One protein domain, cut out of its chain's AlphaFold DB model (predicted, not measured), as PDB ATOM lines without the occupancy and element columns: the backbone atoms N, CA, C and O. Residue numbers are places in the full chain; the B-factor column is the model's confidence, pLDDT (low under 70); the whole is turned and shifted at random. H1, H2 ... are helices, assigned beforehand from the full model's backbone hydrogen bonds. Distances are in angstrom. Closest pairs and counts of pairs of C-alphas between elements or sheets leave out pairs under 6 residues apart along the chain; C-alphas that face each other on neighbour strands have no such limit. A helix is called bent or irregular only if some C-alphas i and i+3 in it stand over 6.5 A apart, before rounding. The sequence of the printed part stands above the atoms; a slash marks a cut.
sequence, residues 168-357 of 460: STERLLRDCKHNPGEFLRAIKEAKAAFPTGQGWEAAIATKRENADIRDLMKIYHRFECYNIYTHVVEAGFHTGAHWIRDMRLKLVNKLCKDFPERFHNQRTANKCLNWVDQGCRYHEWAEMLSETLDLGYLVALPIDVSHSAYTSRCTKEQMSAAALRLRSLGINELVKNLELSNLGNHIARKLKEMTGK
ATOM      1  N   SER A 168     -14.858  35.097 -49.094       88.00
ATOM      2  CA  SER A 168     -14.188  33.842 -49.448       88.00
ATOM      3  C   SER A 168     -13.145  33.438 -48.408       88.00
ATOM      4  O   SER A 168     -13.115  32.270 -48.023       88.00
ATOM      5  N   THR A 169     -12.342  34.384 -47.908       90.94
ATOM      6  CA  THR A 169     -11.409  34.147 -46.799       90.94
ATOM      7  C   THR A 169     -12.174  33.715 -45.555       90.94
ATOM      8  O   THR A 169     -11.832  32.708 -44.946       90.94
ATOM      9  N   GLU A 170     -13.260  34.408 -45.213       92.56
ATOM     10  CA  GLU A 170     -14.094  34.056 -44.066       92.56
ATOM     11  C   GLU A 170     -14.691  32.649 -44.206       92.56
ATOM     12  O   GLU A 170     -14.642  31.860 -43.263       92.56
ATOM     13  N   ARG A 171     -15.203  32.297 -45.394       93.44
ATOM     14  CA  ARG A 171     -15.704  30.944 -45.675       93.44
ATOM     15  C   ARG A 171     -14.614  29.890 -45.490       93.44
ATOM     16  O   ARG A 171     -14.846  28.926 -44.772       93.44
ATOM     17  N   LEU A 172     -13.428  30.104 -46.063       94.00
ATOM     18  CA  LEU A 172     -12.300  29.188 -45.893       94.00
ATOM     19  C   LEU A 172     -11.936  29.026 -44.412       94.00
ATOM     20  O   LEU A 172     -11.708  27.908 -43.959       94.00
ATOM     21  N   LEU A 173     -11.892  30.121 -43.646       95.00
ATOM     22  CA  LEU A 173     -11.594  30.074 -42.213       95.00
ATOM     23  C   LEU A 173     -12.668  29.306 -41.428       95.00
ATOM     24  O   LEU A 173     -12.318  28.555 -40.519       95.00
ATOM     25  N   ARG A 174     -13.951  29.421 -41.800       95.25
ATOM     26  CA  ARG A 174     -15.025  28.585 -41.233       95.25
ATOM     27  C   ARG A 174     -14.828  27.107 -41.571       95.25
ATOM     28  O   ARG A 174     -14.957  26.275 -40.680       95.25
ATOM     29  N   ASP A 175     -14.469  26.772 -42.808       94.19
ATOM     30  CA  ASP A 175     -14.221  25.381 -43.220       94.19
ATOM     31  C   ASP A 175     -13.001  24.785 -42.488       94.19
ATOM     32  O   ASP A 175     -12.995  23.619 -42.074       94.19
ATOM     33  N   CYS A 176     -11.989  25.620 -42.226       96.12
ATOM     34  CA  CYS A 176     -10.791  25.254 -41.470       96.12
ATOM     35  C   CYS A 176     -11.072  24.851 -40.018       96.12
ATOM     36  O   CYS A 176     -10.240  24.169 -39.418       96.12
ATOM     37  N   LYS A 177     -12.234  25.210 -39.461       94.19
ATOM     38  CA  LYS A 177     -12.687  24.728 -38.150       94.19
ATOM     39  C   LYS A 177     -12.724  23.199 -38.099       94.19
ATOM     40  O   LYS A 177     -12.289  22.591 -37.124       94.19
ATOM     41  N   HIS A 178     -13.225  22.575 -39.163       93.81
ATOM     42  CA  HIS A 178     -13.374  21.122 -39.253       93.81
ATOM     43  C   HIS A 178     -12.154  20.448 -39.878       93.81
ATOM     44  O   HIS A 178     -11.817  19.322 -39.514       93.81
ATOM     45  N   ASN A 179     -11.471  21.135 -40.794       94.62
ATOM     46  CA  ASN A 179     -10.255  20.635 -41.420       94.62
ATOM     47  C   ASN A 179      -9.189  21.741 -41.530       94.62
ATOM     48  O   ASN A 179      -9.090  22.401 -42.565       94.62
ATOM     49  N   PRO A 180      -8.326  21.922 -40.512       93.94
ATOM     50  CA  PRO A 180      -7.290  22.960 -40.527       93.94
ATOM     51  C   PRO A 180      -6.285  22.846 -41.687       93.94
ATOM     52  O   PRO A 180      -5.603  23.817 -42.015       93.94
ATOM     53  N   GLY A 181      -6.187  21.669 -42.320       93.31
ATOM     54  CA  GLY A 181      -5.321  21.438 -43.478       93.31
ATOM     55  C   GLY A 181      -5.770  22.178 -44.743       93.31
ATOM     56  O   GLY A 181      -4.940  22.436 -45.617       93.31
ATOM     57  N   GLU A 182      -7.046  22.569 -44.819       93.81
ATOM     58  CA  GLU A 182      -7.614  23.334 -45.936       93.81
ATOM     59  C   GLU A 182      -6.877  24.647 -46.170       93.81
ATOM     60  O   GLU A 182      -6.601  25.005 -47.314       93.81
ATOM     61  N   PHE A 183      -6.457  25.321 -45.098       94.69
ATOM     62  CA  PHE A 183      -5.724  26.575 -45.211       94.69
ATOM     63  C   PHE A 183      -4.431  26.407 -46.017       94.69
ATOM     64  O   PHE A 183      -4.177  27.138 -46.970       94.69
ATOM     65  N   LEU A 184      -3.608  25.410 -45.677       92.94
ATOM     66  CA  LEU A 184      -2.343  25.178 -46.379       92.94
ATOM     67  C   LEU A 184      -2.556  24.632 -47.795       92.94
ATOM     68  O   LEU A 184      -1.717  24.880 -48.663       92.94
ATOM     69  N   ARG A 185      -3.659  23.917 -48.048       93.00
ATOM     70  CA  ARG A 185      -4.059  23.521 -49.405       93.00
ATOM     71  C   ARG A 185      -4.403  24.748 -50.250       93.00
ATOM     72  O   ARG A 185      -3.809  24.912 -51.312       93.00
ATOM     73  N   ALA A 186      -5.227  25.653 -49.728       90.81
ATOM     74  CA  ALA A 186      -5.567  26.907 -50.390       90.81
ATOM     75  C   ALA A 186      -4.322  27.769 -50.666       90.81
ATOM     76  O   ALA A 186      -4.194  28.331 -51.748       90.81
ATOM     77  N   ILE A 187      -3.348  27.818 -49.746       90.75
ATOM     78  CA  ILE A 187      -2.064  28.506 -49.988       90.75
ATOM     79  C   ILE A 187      -1.277  27.864 -51.139       90.75
ATOM     80  O   ILE A 187      -0.680  28.577 -51.946       90.75
ATOM     81  N   LYS A 188      -1.248  26.530 -51.235       87.56
ATOM     82  CA  LYS A 188      -0.566  25.833 -52.341       87.56
ATOM     83  C   LYS A 188      -1.234  26.124 -53.682       87.56
ATOM     84  O   LYS A 188      -0.538  26.446 -54.639       87.56
ATOM     85  N   GLU A 189      -2.558  26.060 -53.730       85.62
ATOM     86  CA  GLU A 189      -3.348  26.377 -54.926       85.62
ATOM     87  C   GLU A 189      -3.160  27.841 -55.339       85.62
ATOM     88  O   GLU A 189      -2.859  28.131 -56.495       85.62
ATOM     89  N   ALA A 190      -3.205  28.762 -54.374       81.62
ATOM     90  CA  ALA A 190      -2.958  30.181 -54.587       81.62
ATOM     91  C   ALA A 190      -1.561  30.464 -55.167       81.62
ATOM     92  O   ALA A 190      -1.414  31.310 -56.048       81.62
ATOM     93  N   LYS A 191      -0.532  29.738 -54.710       76.19
ATOM     94  CA  LYS A 191       0.830  29.835 -55.258       76.19
ATOM     95  C   LYS A 191       0.944  29.268 -56.679       76.19
ATOM     96  O   LYS A 191       1.822  29.704 -57.416       76.19
ATOM     97  N   ALA A 192       0.081  28.330 -57.066       74.19
ATOM     98  CA  ALA A 192       0.056  27.752 -58.411       74.19
ATOM     99  C   ALA A 192      -0.747  28.598 -59.419       74.19
ATOM    100  O   ALA A 192      -0.479  28.544 -60.614       74.19
ATOM    101  N   ALA A 193      -1.702  29.406 -58.947       65.62
ATOM    102  CA  ALA A 193      -2.668  30.132 -59.775       65.62
ATOM    103  C   ALA A 193      -2.151  31.440 -60.420       65.62
ATOM    104  O   ALA A 193      -2.938  32.204 -60.984       65.62
ATOM    105  N   PHE A 194      -0.849  31.745 -60.355       59.91
ATOM    106  CA  PHE A 194      -0.326  32.962 -60.983       59.91
ATOM    107  C   PHE A 194      -0.477  32.909 -62.514       59.91
ATOM    108  O   PHE A 194      -0.195  31.879 -63.124       59.91
ATOM    109  N   PRO A 195      -0.897  34.015 -63.159       58.62
ATOM    110  CA  PRO A 195      -1.280  34.003 -64.565       58.62
ATOM    111  C   PRO A 195      -0.111  33.588 -65.468       58.62
ATOM    112  O   PRO A 195       0.894  34.291 -65.581       58.62
ATOM    113  N   THR A 196      -0.286  32.464 -66.160       56.00
ATOM    114  CA  THR A 196       0.670  31.816 -67.074       56.00
ATOM    115  C   THR A 196       0.692  32.437 -68.479       56.00
ATOM    116  O   THR A 196       0.918  31.754 -69.470       56.00
ATOM    117  N   GLY A 197       0.486  33.753 -68.592       58.16
ATOM    118  CA  GLY A 197       0.589  34.456 -69.880       58.16
ATOM    119  C   GLY A 197      -0.679  34.455 -70.746       58.16
ATOM    120  O   GLY A 197      -0.586  34.656 -71.949       58.16
ATOM    121  N   GLN A 198      -1.868  34.297 -70.155       67.44
ATOM    122  CA  GLN A 198      -3.159  34.236 -70.870       67.44
ATOM    123  C   GLN A 198      -3.768  35.599 -71.296       67.44
ATOM    124  O   GLN A 198      -4.974  35.703 -71.496       67.44
ATOM    125  N   GLY A 199      -2.968  36.660 -71.437       74.44
ATOM    126  CA  GLY A 199      -3.464  37.995 -71.825       74.44
ATOM    127  C   GLY A 199      -3.993  38.857 -70.665       74.44
ATOM    128  O   GLY A 199      -4.002  38.448 -69.500       74.44
ATOM    129  N   TRP A 200      -4.373  40.106 -70.962       73.94
ATOM    130  CA  TRP A 200      -4.700  41.118 -69.943       73.94
ATOM    131  C   TRP A 200      -6.129  40.974 -69.392       73.94
ATOM    132  O   TRP A 200      -6.372  41.315 -68.236       73.94
ATOM    133  N   GLU A 201      -7.056  40.415 -70.168       70.56
ATOM    134  CA  GLU A 201      -8.436  40.116 -69.775       70.56
ATOM    135  C   GLU A 201      -8.475  38.995 -68.735       70.56
ATOM    136  O   GLU A 201      -9.103  39.147 -67.684       70.56
ATOM    137  N   ALA A 202      -7.722  37.916 -68.982       67.44
ATOM    138  CA  ALA A 202      -7.483  36.872 -67.994       67.44
ATOM    139  C   ALA A 202      -6.837  37.479 -66.743       67.44
ATOM    140  O   ALA A 202      -7.340  37.287 -65.643       67.44
ATOM    141  N   ALA A 203      -5.821  38.339 -66.896       64.69
ATOM    142  CA  ALA A 203      -5.193  39.013 -65.760       64.69
ATOM    143  C   ALA A 203      -6.165  39.886 -64.937       64.69
ATOM    144  O   ALA A 203      -5.985  39.994 -63.724       64.69
ATOM    145  N   ILE A 204      -7.191  40.497 -65.548       64.44
ATOM    146  CA  ILE A 204      -8.243  41.249 -64.839       64.44
ATOM    147  C   ILE A 204      -9.219  40.309 -64.124       64.44
ATOM    148  O   ILE A 204      -9.551  40.578 -62.968       64.44
ATOM    149  N   ALA A 205      -9.657  39.223 -64.767       61.03
ATOM    150  CA  ALA A 205     -10.527  38.221 -64.148       61.03
ATOM    151  C   ALA A 205      -9.843  37.582 -62.927       61.03
ATOM    152  O   ALA A 205     -10.385  37.621 -61.819       61.03
ATOM    153  N   THR A 206      -8.581  37.171 -63.085       64.06
ATOM    154  CA  THR A 206      -7.748  36.663 -61.991       64.06
ATOM    155  C   THR A 206      -7.475  37.744 -60.944       64.06
ATOM    156  O   THR A 206      -7.255  37.428 -59.787       64.06
ATOM    157  N   LYS A 207      -7.522  39.051 -61.263       64.56
ATOM    158  CA  LYS A 207      -7.236  40.130 -60.289       64.56
ATOM    159  C   LYS A 207      -8.209  40.172 -59.107       64.56
ATOM    160  O   LYS A 207      -7.809  40.620 -58.026       64.56
ATOM    161  N   ARG A 208      -9.459  39.734 -59.305       61.84
ATOM    162  CA  ARG A 208     -10.463  39.628 -58.236       61.84
ATOM    163  C   ARG A 208     -10.170  38.436 -57.326       61.84
ATOM    164  O   ARG A 208     -10.086  38.631 -56.122       61.84
ATOM    165  N   GLU A 209      -9.922  37.264 -57.900       64.56
ATOM    166  CA  GLU A 209      -9.485  36.059 -57.173       64.56
ATOM    167  C   GLU A 209      -8.130  36.286 -56.473       64.56
ATOM    168  O   GLU A 209      -7.906  35.859 -55.343       64.56
ATOM    169  N   ASN A 210      -7.268  37.110 -57.072       67.94
ATOM    170  CA  ASN A 210      -6.000  37.544 -56.498       67.94
ATOM    171  C   ASN A 210      -6.172  38.399 -55.237       67.94
ATOM    172  O   ASN A 210      -5.198  38.573 -54.515       67.94
ATOM    173  N   ALA A 211      -7.332  39.020 -54.987       71.94
ATOM    174  CA  ALA A 211      -7.542  39.773 -53.747       71.94
ATOM    175  C   ALA A 211      -7.595  38.842 -52.542       71.94
ATOM    176  O   ALA A 211      -6.847  39.041 -51.590       71.94
ATOM    177  N   ASP A 212      -8.363  37.770 -52.664       75.75
ATOM    178  CA  ASP A 212      -8.505  36.765 -51.619       75.75
ATOM    179  C   ASP A 212      -7.197  35.994 -51.425       75.75
ATOM    180  O   ASP A 212      -6.721  35.824 -50.306       75.75
ATOM    181  N   ILE A 213      -6.522  35.650 -52.527       82.25
ATOM    182  CA  ILE A 213      -5.170  35.078 -52.484       82.25
ATOM    183  C   ILE A 213      -4.194  36.003 -51.744       82.25
ATOM    184  O   ILE A 213      -3.390  35.527 -50.944       82.25
ATOM    185  N   ARG A 214      -4.243  37.325 -51.972       84.75
ATOM    186  CA  ARG A 214      -3.374  38.276 -51.255       84.75
ATOM    187  C   ARG A 214      -3.642  38.259 -49.756       84.75
ATOM    188  O   ARG A 214      -2.688  38.341 -48.988       84.75
ATOM    189  N   ASP A 215      -4.897  38.150 -49.346       88.94
ATOM    190  CA  ASP A 215      -5.277  38.148 -47.935       88.94
ATOM    191  C   ASP A 215      -4.812  36.865 -47.237       88.94
ATOM    192  O   ASP A 215      -4.157  36.932 -46.192       88.94
ATOM    193  N   LEU A 216      -4.991  35.710 -47.885       90.69
ATOM    194  CA  LEU A 216      -4.434  34.436 -47.421       90.69
ATOM    195  C   LEU A 216      -2.904  34.473 -47.342       90.69
ATOM    196  O   LEU A 216      -2.322  34.045 -46.345       90.69
ATOM    197  N   MET A 217      -2.242  35.039 -48.354       90.19
ATOM    198  CA  MET A 217      -0.787  35.178 -48.372       90.19
ATOM    199  C   MET A 217      -0.276  36.116 -47.276       90.19
ATOM    200  O   MET A 217       0.781  35.848 -46.712       90.19
ATOM    201  N   LYS A 218      -1.013  37.176 -46.920       92.69
ATOM    202  CA  LYS A 218      -0.671  38.025 -45.768       92.69
ATOM    203  C   LYS A 218      -0.756  37.241 -44.463       92.69
ATOM    204  O   LYS A 218       0.170  37.340 -43.665       92.69
ATOM    205  N   ILE A 219      -1.823  36.462 -44.247       95.44
ATOM    206  CA  ILE A 219      -1.952  35.606 -43.055       95.44
ATOM    207  C   ILE A 219      -0.780  34.628 -43.004       95.44
ATOM    208  O   ILE A 219      -0.054  34.583 -42.016       95.44
ATOM    209  N   TYR A 220      -0.548  33.896 -44.091       95.56
ATOM    210  CA  TYR A 220       0.519  32.907 -44.181       95.56
ATOM    211  C   TYR A 220       1.915  33.519 -43.954       95.56
ATOM    212  O   TYR A 220       2.700  32.965 -43.186       95.56
ATOM    213  N   HIS A 221       2.196  34.705 -44.507       94.69
ATOM    214  CA  HIS A 221       3.452  35.438 -44.285       94.69
ATOM    215  C   HIS A 221       3.711  35.746 -42.801       94.69
ATOM    216  O   HIS A 221       4.840  35.602 -42.332       94.69
ATOM    217  N   ARG A 222       2.674  36.098 -42.019       97.12
ATOM    218  CA  ARG A 222       2.810  36.310 -40.558       97.12
ATOM    219  C   ARG A 222       3.364  35.061 -39.872       97.12
ATOM    220  O   ARG A 222       4.269  35.157 -39.044       97.12
ATOM    221  N   PHE A 223       2.857  33.890 -40.261       97.38
ATOM    222  CA  PHE A 223       3.311  32.604 -39.737       97.38
ATOM    223  C   PHE A 223       4.701  32.207 -40.242       97.38
ATOM    224  O   PHE A 223       5.466  31.627 -39.476       97.38
ATOM    225  N   GLU A 224       5.070  32.538 -41.484       95.75
ATOM    226  CA  GLU A 224       6.437  32.325 -41.980       95.75
ATOM    227  C   GLU A 224       7.452  33.137 -41.169       95.75
ATOM    228  O   GLU A 224       8.435  32.574 -40.680       95.75
ATOM    229  N   CYS A 225       7.186  34.428 -40.946       96.69
ATOM    230  CA  CYS A 225       8.022  35.271 -40.095       96.69
ATOM    231  C   CYS A 225       8.103  34.732 -38.662       96.69
ATOM    232  O   CYS A 225       9.203  34.597 -38.126       96.69
ATOM    233  N   TYR A 226       6.965  34.380 -38.054       97.19
ATOM    234  CA  TYR A 226       6.919  33.787 -36.713       97.19
ATOM    235  C   TYR A 226       7.742  32.490 -36.622       97.19
ATOM    236  O   TYR A 226       8.523  32.309 -35.686       97.19
ATOM    237  N   ASN A 227       7.623  31.603 -37.614       96.94
ATOM    238  CA  ASN A 227       8.369  30.348 -37.663       96.94
ATOM    239  C   ASN A 227       9.881  30.589 -37.805       96.94
ATOM    240  O   ASN A 227      10.666  29.979 -37.083       96.94
ATOM    241  N   ILE A 228      10.300  31.512 -38.682       96.00
ATOM    242  CA  ILE A 228      11.713  31.907 -38.828       96.00
ATOM    243  C   ILE A 228      12.257  32.450 -37.502       96.00
ATOM    244  O   ILE A 228      13.315  32.014 -37.051       96.00
ATOM    245  N   TYR A 229      11.530  33.368 -36.861       97.06
ATOM    246  CA  TYR A 229      11.887  33.913 -35.551       97.06
ATOM    247  C   TYR A 229      12.069  32.806 -34.505       97.06
ATOM    248  O   TYR A 229      13.109  32.753 -33.848       97.06
ATOM    249  N   THR A 230      11.113  31.879 -34.419       96.44
ATOM    250  CA  THR A 230      11.143  30.771 -33.456       96.44
ATOM    251  C   THR A 230      12.388  29.902 -33.645       96.44
ATOM    252  O   THR A 230      13.095  29.635 -32.678       96.44
ATOM    253  N   HIS A 231      12.739  29.540 -34.884       95.69
ATOM    254  CA  HIS A 231      13.964  28.777 -35.168       95.69
ATOM    255  C   HIS A 231      15.243  29.527 -34.790       95.69
ATOM    256  O   HIS A 231      16.196  28.922 -34.306       95.69
ATOM    257  N   VAL A 232      15.286  30.842 -35.004       96.00
ATOM    258  CA  VAL A 232      16.454  31.668 -34.660       96.00
ATOM    259  C   VAL A 232      16.619  31.800 -33.140       96.00
ATOM    260  O   VAL A 232      17.755  31.799 -32.652       96.00
ATOM    261  N   VAL A 233      15.513  31.864 -32.392       96.56
ATOM    262  CA  VAL A 233      15.512  31.806 -30.921       96.56
ATOM    263  C   VAL A 233      15.963  30.427 -30.434       96.56
ATOM    264  O   VAL A 233      16.912  30.342 -29.659       96.56
ATOM    265  N   GLU A 234      15.361  29.348 -30.942       95.50
ATOM    266  CA  GLU A 234      15.704  27.962 -30.578       95.50
ATOM    267  C   GLU A 234      17.171  27.621 -30.887       95.50
ATOM    268  O   GLU A 234      17.817  26.890 -30.137       95.50
ATOM    269  N   ALA A 235      17.732  28.189 -31.956       94.62
ATOM    270  CA  ALA A 235      19.136  28.023 -32.322       94.62
ATOM    271  C   ALA A 235      20.111  28.913 -31.521       94.62
ATOM    272  O   ALA A 235      21.315  28.873 -31.777       94.62
ATOM    273  N   GLY A 236      19.625  29.724 -30.574       95.62
ATOM    274  CA  GLY A 236      20.461  30.526 -29.677       95.62
ATOM    275  C   GLY A 236      21.089  31.767 -30.318       95.62
ATOM    276  O   GLY A 236      22.103  32.263 -29.827       95.62
ATOM    277  N   PHE A 237      20.517  32.284 -31.412       96.56
ATOM    278  CA  PHE A 237      20.957  33.550 -32.026       96.56
ATOM    279  C   PHE A 237      20.168  34.767 -31.508       96.56
ATOM    280  O   PHE A 237      20.628  35.907 -31.630       96.56
ATOM    281  N   HIS A 238      18.992  34.535 -30.920       97.00
ATOM    282  CA  HIS A 238      18.081  35.555 -30.407       97.00
ATOM    283  C   HIS A 238      17.557  35.144 -29.024       97.00
ATOM    284  O   HIS A 238      17.308  33.972 -28.779       97.00
ATOM    285  N   THR A 239      17.376  36.106 -28.120       94.75
ATOM    286  CA  THR A 239      16.896  35.865 -26.738       94.75
ATOM    287  C   THR A 239      15.378  35.703 -26.627       94.75
ATOM    288  O   THR A 239      14.857  35.461 -25.547       94.75
ATOM    289  N   GLY A 240      14.665  35.913 -27.730       92.56
ATOM    290  CA  GLY A 240      13.214  36.107 -27.765       92.56
ATOM    291  C   GLY A 240      12.839  37.589 -27.864       92.56
ATOM    292  O   GLY A 240      12.076  37.966 -28.739       92.56
ATOM    293  N   ALA A 241      13.493  38.463 -27.098       90.75
ATOM    294  CA  ALA A 241      13.256  39.910 -27.178       90.75
ATOM    295  C   ALA A 241      14.247  40.636 -28.104       90.75
ATOM    296  O   ALA A 241      13.877  41.555 -28.838       90.75
ATOM    297  N   HIS A 242      15.524  40.245 -28.055       92.69
ATOM    298  CA  HIS A 242      16.616  40.929 -28.751       92.69
ATOM    299  C   HIS A 242      17.656  39.961 -29.323       92.69
ATOM    300  O   HIS A 242      17.886  38.868 -28.789       92.69
ATOM    301  N   TRP A 243      18.350  40.405 -30.373       95.62
ATOM    302  CA  TRP A 243      19.525  39.723 -30.911       95.62
ATOM    303  C   TRP A 243      20.619  39.600 -29.855       95.62
ATOM    304  O   TRP A 243      20.954  40.572 -29.176       95.62
ATOM    305  N   ILE A 244      21.221  38.416 -29.758       96.31
ATOM    306  CA  ILE A 244      22.411  38.227 -28.929       96.31
ATOM    307  C   ILE A 244      23.590  38.920 -29.625       96.31
ATOM    308  O   ILE A 244      23.695  38.915 -30.856       96.31
ATOM    309  N   ARG A 245      24.480  39.534 -28.836       96.25
ATOM    310  CA  ARG A 245      25.643  40.274 -29.343       96.25
ATOM    311  C   ARG A 245      26.415  39.447 -30.381       96.25
ATOM    312  O   ARG A 245      26.716  38.277 -30.152       96.25
ATOM    313  N   ASP A 246      26.691  40.061 -31.531       95.12
ATOM    314  CA  ASP A 246      27.379  39.491 -32.702       95.12
ATOM    315  C   ASP A 246      26.702  38.277 -33.369       95.12
ATOM    316  O   ASP A 246      27.139  37.837 -34.436       95.12
ATOM    317  N   MET A 247      25.612  37.738 -32.811       96.38
ATOM    318  CA  MET A 247      24.937  36.555 -33.354       96.38
ATOM    319  C   MET A 247      24.223  36.846 -34.669       96.38
ATOM    320  O   MET A 247      24.222  35.995 -35.558       96.38
ATOM    321  N   ARG A 248      23.712  38.070 -34.859       95.94
ATOM    322  CA  ARG A 248      23.164  38.500 -36.154       95.94
ATOM    323  C   ARG A 248      24.221  38.413 -37.259       95.94
ATOM    324  O   ARG A 248      23.965  37.817 -38.300       95.94
ATOM    325  N   LEU A 249      25.423  38.943 -37.015       95.69
ATOM    326  CA  LEU A 249      26.530  38.894 -37.975       95.69
ATOM    327  C   LEU A 249      27.006  37.457 -38.222       95.69
ATOM    328  O   LEU A 249      27.228  37.064 -39.366       95.69
ATOM    329  N   LYS A 250      27.110  36.642 -37.166       96.69
ATOM    330  CA  LYS A 250      27.443  35.214 -37.296       96.69
ATOM    331  C   LYS A 250      26.424  34.467 -38.153       96.69
ATOM    332  O   LYS A 250      26.825  33.678 -39.006       96.69
ATOM    333  N   LEU A 251      25.131  34.735 -37.968       96.25
ATOM    334  CA  LEU A 251      24.074  34.130 -38.771       96.25
ATOM    335  C   LEU A 251      24.139  34.594 -40.230       96.25
ATOM    336  O   LEU A 251      24.045  33.761 -41.122       96.25
ATOM    337  N   VAL A 252      24.379  35.886 -40.482       96.44
ATOM    338  CA  VAL A 252      24.616  36.412 -41.838       96.44
ATOM    339  C   VAL A 252      25.764  35.667 -42.523       96.44
ATOM    340  O   VAL A 252      25.592  35.168 -43.632       96.44
ATOM    341  N   ASN A 253      26.908  35.534 -41.850       96.19
ATOM    342  CA  ASN A 253      28.067  34.830 -42.399       96.19
ATOM    343  C   ASN A 253      27.766  33.353 -42.668       96.19
ATOM    344  O   ASN A 253      28.164  32.822 -43.703       96.19
ATOM    345  N   LYS A 254      27.031  32.700 -41.761       95.50
ATOM    346  CA  LYS A 254      26.585  31.319 -41.941       95.50
ATOM    347  C   LYS A 254      25.664  31.176 -43.155       95.50
ATOM    348  O   LYS A 254      25.878  30.284 -43.958       95.50
ATOM    349  N   LEU A 255      24.695  32.074 -43.336       94.38
ATOM    350  CA  LEU A 255      23.785  32.052 -44.487       94.38
ATOM    351  C   LEU A 255      24.522  32.255 -45.816       94.38
ATOM    352  O   LEU A 255      24.256  31.529 -46.768       94.38
ATOM    353  N   CYS A 256      25.467  33.198 -45.871       94.44
ATOM    354  CA  CYS A 256      26.311  33.404 -47.049       94.44
ATOM    355  C   CYS A 256      27.174  32.176 -47.374       94.44
ATOM    356  O   CYS A 256      27.391  31.880 -48.544       94.44
ATOM    357  N   LYS A 257      27.652  31.458 -46.351       95.31
ATOM    358  CA  LYS A 257      28.457  30.243 -46.517       95.31
ATOM    359  C   LYS A 257      27.620  29.037 -46.948       95.31
ATOM    360  O   LYS A 257      28.025  28.316 -47.852       95.31
ATOM    361  N   ASP A 258      26.489  28.810 -46.287       93.75
ATOM    362  CA  ASP A 258      25.680  27.600 -46.457       93.75
ATOM    363  C   ASP A 258      24.777  27.688 -47.704       93.75
ATOM    364  O   ASP A 258      24.418  26.663 -48.277       93.75
ATOM    365  N   PHE A 259      24.420  28.904 -48.143       91.94
ATOM    366  CA  PHE A 259      23.555  29.142 -49.306       91.94
ATOM    367  C   PHE A 259      24.095  30.273 -50.205       91.94
ATOM    368  O   PHE A 259      23.434  31.308 -50.366       91.94
ATOM    369  N   PRO A 260      25.283  30.099 -50.813       91.12
ATOM    370  CA  PRO A 260      25.951  31.152 -51.583       91.12
ATOM    371  C   PRO A 260      25.131  31.619 -52.797       91.12
ATOM    372  O   PRO A 260      25.096  32.813 -53.084       91.12
ATOM    373  N   GLU A 261      24.384  30.713 -53.433       90.31
ATOM    374  CA  GLU A 261      23.493  30.998 -54.572       90.31
ATOM    375  C   GLU A 261      22.309  31.909 -54.218       90.31
ATOM    376  O   GLU A 261      21.691  32.519 -55.086       90.31
ATOM    377  N   ARG A 262      21.951  32.003 -52.932       86.38
ATOM    378  CA  ARG A 262      20.873  32.885 -52.454       86.38
ATOM    379  C   ARG A 262      21.432  34.137 -51.800       86.38
ATOM    380  O   ARG A 262      20.893  35.231 -51.976       86.38
ATOM    381  N   PHE A 263      22.532  33.992 -51.066       91.12
ATOM    382  CA  PHE A 263      23.123  35.041 -50.245       91.12
ATOM    383  C   PHE A 263      24.547  35.386 -50.681       91.12
ATOM    384  O   PHE A 263      25.495  35.293 -49.908       91.12
ATOM    385  N   HIS A 264      24.665  35.892 -51.907       87.31
ATOM    386  CA  HIS A 264      25.914  36.347 -52.526       87.31
ATOM    387  C   HIS A 264      26.679  37.411 -51.722       87.31
ATOM    388  O   HIS A 264      27.881  37.587 -51.898       87.31
ATOM    389  N   ASN A 265      25.991  38.176 -50.867       90.00
ATOM    390  CA  ASN A 265      26.621  39.177 -50.015       90.00
ATOM    391  C   ASN A 265      25.901  39.326 -48.667       90.00
ATOM    392  O   ASN A 265      24.706  39.044 -48.526       90.00
ATOM    393  N   GLN A 266      26.642  39.847 -47.686       91.75
ATOM    394  CA  GLN A 266      26.145  40.070 -46.328       91.75
ATOM    395  C   GLN A 266      24.955  41.039 -46.282       91.75
ATOM    396  O   GLN A 266      24.082  40.896 -45.430       91.75
ATOM    397  N   ARG A 267      24.880  42.014 -47.201       92.06
ATOM    398  CA  ARG A 267      23.790  43.002 -47.248       92.06
ATOM    399  C   ARG A 267      22.446  42.325 -47.528       92.06
ATOM    400  O   ARG A 267      21.472  42.627 -46.844       92.06
ATOM    401  N   THR A 268      22.388  41.419 -48.501       89.44
ATOM    402  CA  THR A 268      21.170  40.675 -48.851       89.44
ATOM    403  C   THR A 268      20.748  39.755 -47.711       89.44
ATOM    404  O   THR A 268      19.595  39.809 -47.288       89.44
ATOM    405  N   ALA A 269      21.685  38.992 -47.142       91.12
ATOM    406  CA  ALA A 269      21.406  38.154 -45.976       91.12
ATOM    407  C   ALA A 269      20.883  38.983 -44.791       91.12
ATOM    408  O   ALA A 269      19.857  38.647 -44.201       91.12
ATOM    409  N   ASN A 270      21.516  40.119 -44.488       92.31
ATOM    410  CA  ASN A 270      21.104  40.985 -43.386       92.31
ATOM    411  C   ASN A 270      19.714  41.612 -43.598       92.31
ATOM    412  O   ASN A 270      18.973  41.782 -42.627       92.31
ATOM    413  N   LYS A 271      19.343  41.929 -44.847       90.69
ATOM    414  CA  LYS A 271      17.980  42.366 -45.195       90.69
ATOM    415  C   LYS A 271      16.955  41.261 -44.936       90.69
ATOM    416  O   LYS A 271      15.908  41.546 -44.362       90.69
ATOM    417  N   CYS A 272      17.258  40.012 -45.293       89.19
ATOM    418  CA  CYS A 272      16.375  38.873 -45.022       89.19
ATOM    419  C   CYS A 272      16.217  38.588 -43.522       89.19
ATOM    420  O   CYS A 272      15.154  38.146 -43.097       89.19
ATOM    421  N   LEU A 273      17.212  38.922 -42.691       93.62
ATOM    422  CA  LEU A 273      17.069  38.828 -41.233       93.62
ATOM    423  C   LEU A 273      16.033  39.804 -40.649       93.62
ATOM    424  O   LEU A 273      15.612  39.607 -39.514       93.62
ATOM    425  N   ASN A 274      15.541  40.786 -41.414       92.38
ATOM    426  CA  ASN A 274      14.377  41.582 -41.009       92.38
ATOM    427  C   ASN A 274      13.114  40.716 -40.824       92.38
ATOM    428  O   ASN A 274      12.215  41.095 -40.083       92.38
ATOM    429  N   TRP A 275      13.032  39.534 -41.445       93.94
ATOM    430  CA  TRP A 275      11.932  38.595 -41.192       93.94
ATOM    431  C   TRP A 275      11.938  38.042 -39.762       93.94
ATOM    432  O   TRP A 275      10.871  37.744 -39.234       93.94
ATOM    433  N   VAL A 276      13.106  37.957 -39.116       96.00
ATOM    434  CA  VAL A 276      13.211  37.604 -37.689       96.00
ATOM    435  C   VAL A 276      12.636  38.727 -36.835       96.00
ATOM    436  O   VAL A 276      11.842  38.466 -35.938       96.00
ATOM    437  N   ASP A 277      12.986  39.976 -37.152       93.44
ATOM    438  CA  ASP A 277      12.480  41.154 -36.441       93.44
ATOM    439  C   ASP A 277      10.947  41.261 -36.587       93.44
ATOM    440  O   ASP A 277      10.236  41.503 -35.613       93.44
ATOM    441  N   GLN A 278      10.411  40.986 -37.781       93.88
ATOM    442  CA  GLN A 278       8.965  40.901 -38.027       93.88
ATOM    443  C   GLN A 278       8.311  39.753 -37.249       93.88
ATOM    444  O   GLN A 278       7.258  39.944 -36.645       93.88
ATOM    445  N   GLY A 279       8.934  38.572 -37.234       95.94
ATOM    446  CA  GLY A 279       8.446  37.413 -36.489       95.94
ATOM    447  C   GLY A 279       8.379  37.664 -34.985       95.94
ATOM    448  O   GLY A 279       7.380  37.316 -34.360       95.94
ATOM    449  N   CYS A 280       9.380  38.353 -34.433       95.44
ATOM    450  CA  CYS A 280       9.386  38.818 -33.048       95.44
ATOM    451  C   CYS A 280       8.187  39.733 -32.758       95.44
ATOM    452  O   CYS A 280       7.525  39.570 -31.738       95.44
ATOM    453  N   ARG A 281       7.852  40.661 -33.666       94.69
ATOM    454  CA  ARG A 281       6.672  41.530 -33.505       94.69
ATOM    455  C   ARG A 281       5.362  40.764 -33.559       94.69
ATOM    456  O   ARG A 281       4.471  41.035 -32.763       94.69
ATOM    457  N   TYR A 282       5.227  39.803 -34.468       96.06
ATOM    458  CA  TYR A 282       4.033  38.958 -34.498       96.06
ATOM    459  C   TYR A 282       3.903  38.122 -33.226       96.06
ATOM    460  O   TYR A 282       2.813  38.027 -32.675       96.06
ATOM    461  N   HIS A 283       5.006  37.585 -32.709       96.06
ATOM    462  CA  HIS A 283       5.005  36.915 -31.414       96.06
ATOM    463  C   HIS A 283       4.513  37.842 -30.288       96.06
ATOM    464  O   HIS A 283       3.579  37.465 -29.584       96.06
ATOM    465  N   GLU A 284       5.031  39.073 -30.195       95.00
ATOM    466  CA  GLU A 284       4.538  40.072 -29.234       95.00
ATOM    467  C   GLU A 284       3.025  40.328 -29.414       95.00
ATOM    468  O   GLU A 284       2.301  40.441 -28.429       95.00
ATOM    469  N   TRP A 285       2.508  40.404 -30.650       95.81
ATOM    470  CA  TRP A 285       1.069  40.600 -30.905       95.81
ATOM    471  C   TRP A 285       0.219  39.444 -30.395       95.81
ATOM    472  O   TRP A 285      -0.822  39.684 -29.782       95.81
ATOM    473  N   ALA A 286       0.658  38.209 -30.638       96.06
ATOM    474  CA  ALA A 286      -0.021  37.024 -30.139       96.06
ATOM    475  C   ALA A 286      -0.033  37.001 -28.602       96.06
ATOM    476  O   ALA A 286      -1.081  36.738 -28.018       96.06
ATOM    477  N   GLU A 287       1.078  37.351 -27.946       94.94
ATOM    478  CA  GLU A 287       1.137  37.475 -26.483       94.94
ATOM    479  C   GLU A 287       0.263  38.614 -25.954       94.94
ATOM    480  O   GLU A 287      -0.441  38.443 -24.973       94.94
ATOM    481  N   MET A 288       0.262  39.781 -26.598       94.25
ATOM    482  CA  MET A 288      -0.468  40.942 -26.088       94.25
ATOM    483  C   MET A 288      -1.984  40.808 -26.240       94.25
ATOM    484  O   MET A 288      -2.740  41.377 -25.453       94.25
ATOM    485  N   LEU A 289      -2.460  40.105 -27.265       94.88
ATOM    486  CA  LEU A 289      -3.892  39.934 -27.509       94.88
ATOM    487  C   LEU A 289      -4.512  38.804 -26.678       94.88
ATOM    488  O   LEU A 289      -5.730  38.787 -26.527       94.88
ATOM    489  N   SER A 290      -3.697  37.932 -26.087       92.44
ATOM    490  CA  SER A 290      -4.139  36.761 -25.330       92.44
ATOM    491  C   SER A 290      -3.625  36.778 -23.886       92.44
ATOM    492  O   SER A 290      -2.659  37.458 -23.568       92.44
ATOM    493  N   GLU A 291      -4.276  36.048 -22.980       88.50
ATOM    494  CA  GLU A 291      -3.706  35.790 -21.643       88.50
ATOM    495  C   GLU A 291      -2.616  34.709 -21.703       88.50
ATOM    496  O   GLU A 291      -1.652  34.726 -20.940       88.50
ATOM    497  N   THR A 292      -2.762  33.777 -22.646       90.06
ATOM    498  CA  THR A 292      -1.814  32.707 -22.961       90.06
ATOM    499  C   THR A 292      -1.514  32.742 -24.449       90.06
ATOM    500  O   THR A 292      -2.475  32.748 -25.217       90.06
ATOM    501  N   LEU A 293      -0.234  32.683 -24.844       93.31
ATOM    502  CA  LEU A 293       0.207  32.764 -26.245       93.31
ATOM    503  C   LEU A 293      -0.693  31.947 -27.186       93.31
ATOM    504  O   LEU A 293      -0.609  30.719 -27.241       93.31
ATOM    505  N   ASP A 294      -1.522  32.654 -27.952       96.50
ATOM    506  CA  ASP A 294      -2.466  32.060 -28.890       96.50
ATOM    507  C   ASP A 294      -2.207  32.577 -30.309       96.50
ATOM    508  O   ASP A 294      -2.370  33.755 -30.635       96.50
ATOM    509  N   LEU A 295      -1.800  31.663 -31.188       97.69
ATOM    510  CA  LEU A 295      -1.460  31.979 -32.571       97.69
ATOM    511  C   LEU A 295      -2.694  32.219 -33.452       97.69
ATOM    512  O   LEU A 295      -2.549  32.712 -34.571       97.69
ATOM    513  N   GLY A 296      -3.902  31.936 -32.958       97.44
ATOM    514  CA  GLY A 296      -5.150  32.305 -33.624       97.44
ATOM    515  C   GLY A 296      -5.276  33.811 -33.846       97.44
ATOM    516  O   GLY A 296      -5.783  34.240 -34.884       97.44
ATOM    517  N   TYR A 297      -4.706  34.629 -32.954       97.81
ATOM    518  CA  TYR A 297      -4.699  36.083 -33.117       97.81
ATOM    519  C   TYR A 297      -3.907  36.541 -34.345       97.81
ATOM    520  O   TYR A 297      -4.279  37.535 -34.960       97.81
ATOM    521  N   LEU A 298      -2.879  35.802 -34.784       97.38
ATOM    522  CA  LEU A 298      -2.146  36.137 -36.015       97.38
ATOM    523  C   LEU A 298      -3.001  35.968 -37.271       97.38
ATOM    524  O   LEU A 298      -2.814  36.704 -38.246       97.38
ATOM    525  N   VAL A 299      -3.948  35.027 -37.243       97.06
ATOM    526  CA  VAL A 299      -4.964  34.877 -38.290       97.06
ATOM    527  C   VAL A 299      -5.943  36.050 -38.221       97.06
ATOM    528  O   VAL A 299      -6.211  36.675 -39.242       97.06
ATOM    529  N   ALA A 300      -6.402  36.389 -37.013       96.75
ATOM    530  CA  ALA A 300      -7.417  37.412 -36.756       96.75
ATOM    531  C   ALA A 300      -6.959  38.865 -36.964       96.75
ATOM    532  O   ALA A 300      -7.802  39.752 -37.083       96.75
ATOM    533  N   LEU A 301      -5.648  39.143 -36.989       95.75
ATOM    534  CA  LEU A 301      -5.149  40.507 -37.182       95.75
ATOM    535  C   LEU A 301      -5.713  41.122 -38.485       95.75
ATOM    536  O   LEU A 301      -5.543  40.516 -39.554       95.75
ATOM    537  N   PRO A 302      -6.284  42.343 -38.443       93.88
ATOM    538  CA  PRO A 302      -6.888  42.991 -39.606       93.88
ATOM    539  C   PRO A 302      -5.989  42.993 -40.841       93.88
ATOM    540  O   PRO A 302      -4.806  43.348 -40.774       93.88
ATOM    541  N   ILE A 303      -6.563  42.601 -41.975       90.38
ATOM    542  CA  ILE A 303      -5.849  42.398 -43.239       90.38
ATOM    543  C   ILE A 303      -5.609  43.711 -44.005       90.38
ATOM    544  O   ILE A 303      -4.638  43.824 -44.767       90.38
ATOM    545  N   ASP A 304      -6.462  44.705 -43.769       85.94
ATOM    546  CA  ASP A 304      -6.384  46.040 -44.375       85.94
ATOM    547  C   ASP A 304      -5.425  46.985 -43.647       85.94
ATOM    548  O   ASP A 304      -5.018  48.019 -44.182       85.94
ATOM    549  N   VAL A 305      -5.017  46.624 -42.430       85.62
ATOM    550  CA  VAL A 305      -3.968  47.349 -41.717       85.62
ATOM    551  C   VAL A 305      -2.619  46.999 -42.334       85.62
ATOM    552  O   VAL A 305      -2.278  45.833 -42.547       85.62
ATOM    553  N   SER A 306      -1.836  48.035 -42.634       84.00
ATOM    554  CA  SER A 306      -0.544  47.864 -43.301       84.00
ATOM    555  C   SER A 306       0.412  46.961 -42.508       84.00
ATOM    556  O   SER A 306       0.485  47.022 -41.284       84.00
ATOM    557  N   HIS A 307       1.213  46.164 -43.219       84.94
ATOM    558  CA  HIS A 307       2.211  45.276 -42.612       84.94
ATOM    559  C   HIS A 307       3.173  46.018 -41.665       84.94
ATOM    560  O   HIS A 307       3.508  45.532 -40.583       84.94
ATOM    561  N   SER A 308       3.614  47.217 -42.057       85.19
ATOM    562  CA  SER A 308       4.495  48.056 -41.241       85.19
ATOM    563  C   SER A 308       3.830  48.523 -39.949       85.19
ATOM    564  O   SER A 308       4.532  48.679 -38.955       85.19
ATOM    565  N   ALA A 309       2.505  48.681 -39.914       85.56
ATOM    566  CA  ALA A 309       1.802  49.031 -38.685       85.56
ATOM    567  C   ALA A 309       1.854  47.911 -37.638       85.56
ATOM    568  O   ALA A 309       1.721  48.210 -36.465       85.56
ATOM    569  N   TYR A 310       2.091  46.654 -38.024       87.06
ATOM    570  CA  TYR A 310       2.298  45.559 -37.069       87.06
ATOM    571  C   TYR A 310       3.763  45.346 -36.702       87.06
ATOM    572  O   TYR A 310       4.064  44.884 -35.606       87.06
ATOM    573  N   THR A 311       4.676  45.653 -37.625       88.25
ATOM    574  CA  THR A 311       6.069  45.186 -37.557       88.25
ATOM    575  C   THR A 311       7.105  46.297 -37.409       88.25
ATOM    576  O   THR A 311       8.271  46.016 -37.136       88.25
ATOM    577  N   SER A 312       6.710  47.566 -37.554       84.50
ATOM    578  CA  SER A 312       7.616  48.704 -37.378       84.50
ATOM    579  C   SER A 312       8.136  48.788 -35.943       84.50
ATOM    580  O   SER A 312       7.446  48.431 -34.985       84.50
ATOM    581  N   ARG A 313       9.347  49.328 -35.783       73.00
ATOM    582  CA  ARG A 313       9.954  49.584 -34.471       73.00
ATOM    583  C   ARG A 313       9.108  50.535 -33.620       73.00
ATOM    584  O   ARG A 313       9.014  50.318 -32.416       73.00
ATOM    585  N   CYS A 314       8.463  51.517 -34.252       72.38
ATOM    586  CA  CYS A 314       7.617  52.516 -33.587       72.38
ATOM    587  C   CYS A 314       6.260  51.951 -33.134       72.38
ATOM    588  O   CYS A 314       5.544  52.593 -32.374       72.38
ATOM    589  N   THR A 315       5.895  50.742 -33.575       73.69
ATOM    590  CA  THR A 315       4.624  50.101 -33.207       73.69
ATOM    591  C   THR A 315       4.563  49.763 -31.722       73.69
ATOM    592  O   THR A 315       3.483  49.782 -31.143       73.69
ATOM    593  N   LYS A 316       5.712  49.475 -31.088       78.44
ATOM    594  CA  LYS A 316       5.769  48.944 -29.717       78.44
ATOM    595  C   LYS A 316       5.032  49.828 -28.707       78.44
ATOM    596  O   LYS A 316       4.310  49.322 -27.859       78.44
ATOM    597  N   GLU A 317       5.183  51.141 -28.834       79.69
ATOM    598  CA  GLU A 317       4.570  52.130 -27.940       79.69
ATOM    599  C   GLU A 317       3.047  52.213 -28.120       79.69
ATOM    600  O   GLU A 317       2.312  52.458 -27.169       79.69
ATOM    601  N   GLN A 318       2.557  51.959 -29.334       84.75
ATOM    602  CA  GLN A 318       1.132  52.032 -29.675       84.75
ATOM    603  C   GLN A 318       0.414  50.689 -29.520       84.75
ATOM    604  O   GLN A 318      -0.815  50.635 -29.534       84.75
ATOM    605  N   MET A 319       1.172  49.606 -29.367       89.31
ATOM    606  CA  MET A 319       0.684  48.237 -29.410       89.31
ATOM    607  C   MET A 319      -0.366  47.962 -28.332       89.31
ATOM    608  O   MET A 319      -1.416  47.409 -28.641       89.31
ATOM    609  N   SER A 320      -0.146  48.438 -27.100       90.50
ATOM    610  CA  SER A 320      -1.106  48.260 -26.000       90.50
ATOM    611  C   SER A 320      -2.435  48.963 -26.277       90.50
ATOM    612  O   SER A 320      -3.497  48.377 -26.078       90.50
ATOM    613  N   ALA A 321      -2.397  50.209 -26.758       90.50
ATOM    614  CA  ALA A 321      -3.605  50.962 -27.089       90.50
ATOM    615  C   ALA A 321      -4.342  50.336 -28.285       90.50
ATOM    616  O   ALA A 321      -5.565  50.206 -28.281       90.50
ATOM    617  N   ALA A 322      -3.590  49.894 -29.293       91.44
ATOM    618  CA  ALA A 322      -4.131  49.201 -30.450       91.44
ATOM    619  C   ALA A 322      -4.732  47.835 -30.084       91.44
ATOM    620  O   ALA A 322      -5.806  47.503 -30.575       91.44
ATOM    621  N   ALA A 323      -4.113  47.071 -29.181       93.31
ATOM    622  CA  ALA A 323      -4.648  45.805 -28.692       93.31
ATOM    623  C   ALA A 323      -5.984  45.999 -27.960       93.31
ATOM    624  O   ALA A 323      -6.938  45.278 -28.241       93.31
ATOM    625  N   LEU A 324      -6.099  47.013 -27.091       92.75
ATOM    626  CA  LEU A 324      -7.373  47.370 -26.448       92.75
ATOM    627  C   LEU A 324      -8.453  47.711 -27.478       92.75
ATOM    628  O   LEU A 324      -9.593  47.265 -27.354       92.75
ATOM    629  N   ARG A 325      -8.087  48.452 -28.528       92.56
ATOM    630  CA  ARG A 325      -9.002  48.763 -29.626       92.56
ATOM    631  C   ARG A 325      -9.441  47.502 -30.370       92.56
ATOM    632  O   ARG A 325     -10.636  47.312 -30.548       92.56
ATOM    633  N   LEU A 326      -8.520  46.622 -30.760       95.06
ATOM    634  CA  LEU A 326      -8.861  45.368 -31.444       95.06
ATOM    635  C   LEU A 326      -9.768  44.475 -30.585       95.06
ATOM    636  O   LEU A 326     -10.716  43.892 -31.103       95.06
ATOM    637  N   ARG A 327      -9.543  44.436 -29.266       95.31
ATOM    638  CA  ARG A 327     -10.450  43.774 -28.315       95.31
ATOM    639  C   ARG A 327     -11.841  44.406 -28.326       95.31
ATOM    640  O   ARG A 327     -12.818  43.681 -28.430       95.31
ATOM    641  N   SER A 328     -11.941  45.738 -28.306       95.00
ATOM    642  CA  SER A 328     -13.240  46.428 -28.407       95.00
ATOM    643  C   SER A 328     -13.960  46.208 -29.744       95.00
ATOM    644  O   SER A 328     -15.178  46.326 -29.801       95.00
ATOM    645  N   LEU A 329     -13.217  45.868 -30.803       95.81
ATOM    646  CA  LEU A 329     -13.753  45.519 -32.121       95.81
ATOM    647  C   LEU A 329     -14.115  44.030 -32.255       95.81
ATOM    648  O   LEU A 329     -14.513  43.601 -33.333       95.81
ATOM    649  N   GLY A 330     -13.981  43.239 -31.190       96.00
ATOM    650  CA  GLY A 330     -14.439  41.852 -31.173       96.00
ATOM    651  C   GLY A 330     -13.422  40.817 -31.663       96.00
ATOM    652  O   GLY A 330     -13.809  39.726 -32.084       96.00
ATOM    653  N   ILE A 331     -12.111  41.117 -31.637       96.62
ATOM    654  CA  ILE A 331     -11.084  40.155 -32.090       96.62
ATOM    655  C   ILE A 331     -11.109  38.843 -31.289       96.62
ATOM    656  O   ILE A 331     -10.834  37.778 -31.840       96.62
ATOM    657  N   ASN A 332     -11.472  38.901 -30.006       96.62
ATOM    658  CA  ASN A 332     -11.540  37.730 -29.132       96.62
ATOM    659  C   ASN A 332     -12.698  36.812 -29.547       96.62
ATOM    660  O   ASN A 332     -12.540  35.596 -29.656       96.62
ATOM    661  N   GLU A 333     -13.857  37.405 -29.820       96.31
ATOM    662  CA  GLU A 333     -15.052  36.738 -30.318       96.31
ATOM    663  C   GLU A 333     -14.778  36.118 -31.684       96.31
ATOM    664  O   GLU A 333     -15.159  34.975 -31.915       96.31
ATOM    665  N   LEU A 334     -14.057  36.818 -32.562       95.56
ATOM    666  CA  LEU A 334     -13.654  36.300 -33.867       95.56
ATOM    667  C   LEU A 334     -12.756  35.058 -33.742       95.56
ATOM    668  O   LEU A 334     -13.048  34.029 -34.357       95.56
ATOM    669  N   VAL A 335     -11.707  35.125 -32.911       96.69
ATOM    670  CA  VAL A 335     -10.807  33.986 -32.641       96.69
ATOM    671  C   VAL A 335     -11.581  32.801 -32.071       96.69
ATOM    672  O   VAL A 335     -11.380  31.669 -32.517       96.69
ATOM    673  N   LYS A 336     -12.501  33.054 -31.136       96.19
ATOM    674  CA  LYS A 336     -13.326  32.019 -30.508       96.19
ATOM    675  C   LYS A 336     -14.327  31.395 -31.483       96.19
ATOM    676  O   LYS A 336     -14.406  30.174 -31.574       96.19
ATOM    677  N   ASN A 337     -15.083  32.210 -32.217       95.19
ATOM    678  CA  ASN A 337     -16.176  31.755 -33.081       95.19
ATOM    679  C   ASN A 337     -15.668  30.913 -34.257       95.19
ATOM    680  O   ASN A 337     -16.292  29.911 -34.615       95.19
ATOM    681  N   LEU A 338     -14.525  31.301 -34.829       94.88
ATOM    682  CA  LEU A 338     -13.883  30.585 -35.932       94.88
ATOM    683  C   LEU A 338     -12.869  29.527 -35.460       94.88
ATOM    684  O   LEU A 338     -12.239  28.886 -36.295       94.88
ATOM    685  N   GLU A 339     -12.698  29.338 -34.145       95.50
ATOM    686  CA  GLU A 339     -11.709  28.421 -33.547       95.50
ATOM    687  C   GLU A 339     -10.286  28.618 -34.106       95.50
ATOM    688  O   GLU A 339      -9.527  27.668 -34.337       95.50
ATOM    689  N   LEU A 340      -9.899  29.883 -34.312       97.06
ATOM    690  CA  LEU A 340      -8.645  30.237 -34.982       97.06
ATOM    691  C   LEU A 340      -7.415  29.774 -34.207       97.06
ATOM    692  O   LEU A 340      -6.370  29.569 -34.817       97.06
ATOM    693  N   SER A 341      -7.520  29.555 -32.897       96.94
ATOM    694  CA  SER A 341      -6.438  29.006 -32.076       96.94
ATOM    695  C   SER A 341      -5.995  27.625 -32.572       96.94
ATOM    696  O   SER A 341      -4.798  27.352 -32.687       96.94
ATOM    697  N   ASN A 342      -6.944  26.751 -32.934       96.75
ATOM    698  CA  ASN A 342      -6.633  25.428 -33.481       96.75
ATOM    699  C   ASN A 342      -5.940  25.556 -34.846       96.75
ATOM    700  O   ASN A 342      -4.898  24.938 -35.085       96.75
ATOM    701  N   LEU A 343      -6.471  26.424 -35.713       97.75
ATOM    702  CA  LEU A 343      -5.901  26.692 -37.030       97.75
ATOM    703  C   LEU A 343      -4.486  27.285 -36.943       97.75
ATOM    704  O   LEU A 343      -3.566  26.777 -37.581       97.75
ATOM    705  N   GLY A 344      -4.281  28.320 -36.128       97.69
ATOM    706  CA  GLY A 344      -2.983  28.968 -35.955       97.69
ATOM    707  C   GLY A 344      -1.925  27.991 -35.442       97.69
ATOM    708  O   GLY A 344      -0.834  27.893 -36.008       97.69
ATOM    709  N   ASN A 345      -2.273  27.181 -34.442       97.25
ATOM    710  CA  ASN A 345      -1.393  26.127 -33.940       97.25
ATOM    711  C   ASN A 345      -1.098  25.052 -34.995       97.25
ATOM    712  O   ASN A 345       0.029  24.557 -35.072       97.25
ATOM    713  N   HIS A 346      -2.081  24.691 -35.824       97.50
ATOM    714  CA  HIS A 346      -1.879  23.762 -36.933       97.50
ATOM    715  C   HIS A 346      -0.887  24.312 -37.968       97.50
ATOM    716  O   HIS A 346       0.069  23.616 -38.322       97.50
ATOM    717  N   ILE A 347      -1.071  25.562 -38.413       97.56
ATOM    718  CA  ILE A 347      -0.191  26.227 -39.388       97.56
ATOM    719  C   ILE A 347       1.240  26.293 -38.846       97.56
ATOM    720  O   ILE A 347       2.175  25.855 -39.521       97.56
ATOM    721  N   ALA A 348       1.416  26.780 -37.614       96.94
ATOM    722  CA  ALA A 348       2.728  26.902 -36.985       96.94
ATOM    723  C   ALA A 348       3.429  25.543 -36.846       96.94
ATOM    724  O   ALA A 348       4.600  25.407 -37.203       96.94
ATOM    725  N   ARG A 349       2.702  24.504 -36.410       96.69
ATOM    726  CA  ARG A 349       3.232  23.137 -36.305       96.69
ATOM    727  C   ARG A 349       3.683  22.606 -37.662       96.69
ATOM    728  O   ARG A 349       4.790  22.085 -37.764       96.69
ATOM    729  N   LYS A 350       2.871  22.758 -38.714       95.69
ATOM    730  CA  LYS A 350       3.237  22.289 -40.057       95.69
ATOM    731  C   LYS A 350       4.408  23.051 -40.655       95.69
ATOM    732  O   LYS A 350       5.286  22.414 -41.234       95.69
ATOM    733  N   LEU A 351       4.487  24.367 -40.476       94.56
ATOM    734  CA  LEU A 351       5.667  25.136 -40.878       94.56
ATOM    735  C   LEU A 351       6.922  24.660 -40.143       94.56
ATOM    736  O   LEU A 351       7.949  24.427 -40.789       94.56
ATOM    737  N   LYS A 352       6.829  24.424 -38.830       93.50
ATOM    738  CA  LYS A 352       7.937  23.892 -38.030       93.50
ATOM    739  C   LYS A 352       8.369  22.502 -38.499       93.50
ATOM    740  O   LYS A 352       9.560  22.265 -38.660       93.50
ATOM    741  N   GLU A 353       7.432  21.604 -38.797       92.44
ATOM    742  CA  GLU A 353       7.733  20.277 -39.357       92.44
ATOM    743  C   GLU A 353       8.420  20.360 -40.731       92.44
ATOM    744  O   GLU A 353       9.373  19.626 -40.987       92.44
ATOM    745  N   MET A 354       7.953  21.241 -41.623       88.00
ATOM    746  CA  MET A 354       8.535  21.405 -42.963       88.00
ATOM    747  C   MET A 354       9.949  21.993 -42.919       88.00
ATOM    748  O   MET A 354      10.783  21.638 -43.745       88.00
ATOM    749  N   THR A 355      10.229  22.865 -41.948       85.94
ATOM    750  CA  THR A 355      11.526  23.551 -41.808       85.94
ATOM    751  C   THR A 355      12.512  22.828 -40.884       85.94
ATOM    752  O   THR A 355      13.718  22.974 -41.047       85.94
ATOM    753  N   GLY A 356      12.021  22.016 -39.943       69.25
ATOM    754  CA  GLY A 356      12.828  21.260 -38.979       69.25
ATOM    755  C   GLY A 356      13.304  19.890 -39.470       69.25
ATOM    756  O   GLY A 356      14.193  19.294 -38.857       69.25
ATOM    757  N   LYS A 357      12.759  19.370 -40.578       55.41
ATOM    758  CA  LYS A 357      13.291  18.162 -41.219       55.41
ATOM    759  C   LYS A 357      14.689  18.464 -41.766       55.41
ATOM    760  O   LYS A 357      14.839  18.954 -42.883       55.41
TER     761      LYS A 357
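This is residues 168 to 357 of the 460 residues of an uncharacterized protein of Metarhizium rileyi (strain RCEF 4871) (UniProt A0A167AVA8). One long kinked helix, H3, runs through the domain, and H6 and H11, which stay apart from each other, cross its second half on different sides, with short H7 packed on all three. The hairpin of H1 and H2 packs on H3 farther back along it, H4 and H5 make a small head beyond its last residues, H8 and H9 pack on H6, and H10 on H7; residues 196 to 202, with the first turn of H3, stick out. The printed part has 190 residues with eleven named helices, H1 to H11 in chain order, and no named strand; the class is all helix. It is compact, with a radius of gyration of the C-alphas of 17.9 A and spans of 47 by 45 by 32 A.

H3, residues 199 to 234, is the hub, touching five helices, and has a kink of 53 degrees near residue 209. Its residues 222 to 232 touch H6, residues 274 to 289, about perpendicular at 82 degrees; the closest C-alphas, Tyr 226 and Gly 279, are 3.9 A apart. H11, residues 340 to 356, touches H3 about perpendicular at 74 degrees, the closest C-alphas being those of Phe 223 and Ala 348, 6.4 A apart. H7, residues 296 to 300, touches H3, H6 and H11; its closest C-alphas to H11 are those of Gly 296 and Ser 341, 3.9 A. H1, residues 168 to 175, and H2, residues 181 to 192, form a hairpin at a shallow tilt of 32 degrees, opposite ways; H2 touches H3 closest at the C-alphas of Ala 190 and Ile 213, 5.8 A, and H1 at those of Thr 169 and Asp 212, 6.2 A. H8, residues 307 to 311, touches H6 at the C-alphas of Gln 278 and Thr 311, 5.2 A, and H9, residues 315 to 328, touches it at those of Leu 289 and Ala 323, 6.0 A. H10, residues 331 to 337, touches H7 at the C-alphas of Val 335 and Gly 296, 6.0 A. H4, residues 247 to 258, touches H5, residues 266 to 272, about perpendicular at 76 degrees, the C-alphas of Val 252 and Ala 269 being 5.5 A apart; H4 is apart from H3. Every O i to N i+4 pair is within hydrogen-bond range in H1, H2, H4, H5, H6, H7, H8, H10 and H11, against 29 of 32 in H3 and 8 of 10 in H9.

H3 measures 46.6 A from C-alpha 199 at (-3.464, 37.995, -71.825) to C-alpha 234 at (15.704, 27.962, -30.578). H11 measures 23.6 A and ends at C-alpha 356 (12.828, 21.260, -38.979); H6 measures 22.8 A. H9, 18.9 A long, is irregular, with C-alphas 317 and 320 7.1 A apart.

The C-alphas farthest apart, of Glu 201 and Arg 245, are 52.9 A apart. The printed part has no cut, and the link from H3 to H4, residues 235 to 246, is long. The mean pLDDT of the printed part is 89.5; residues 193 to 198, 202 to 210 and 356 to 357 are under 70.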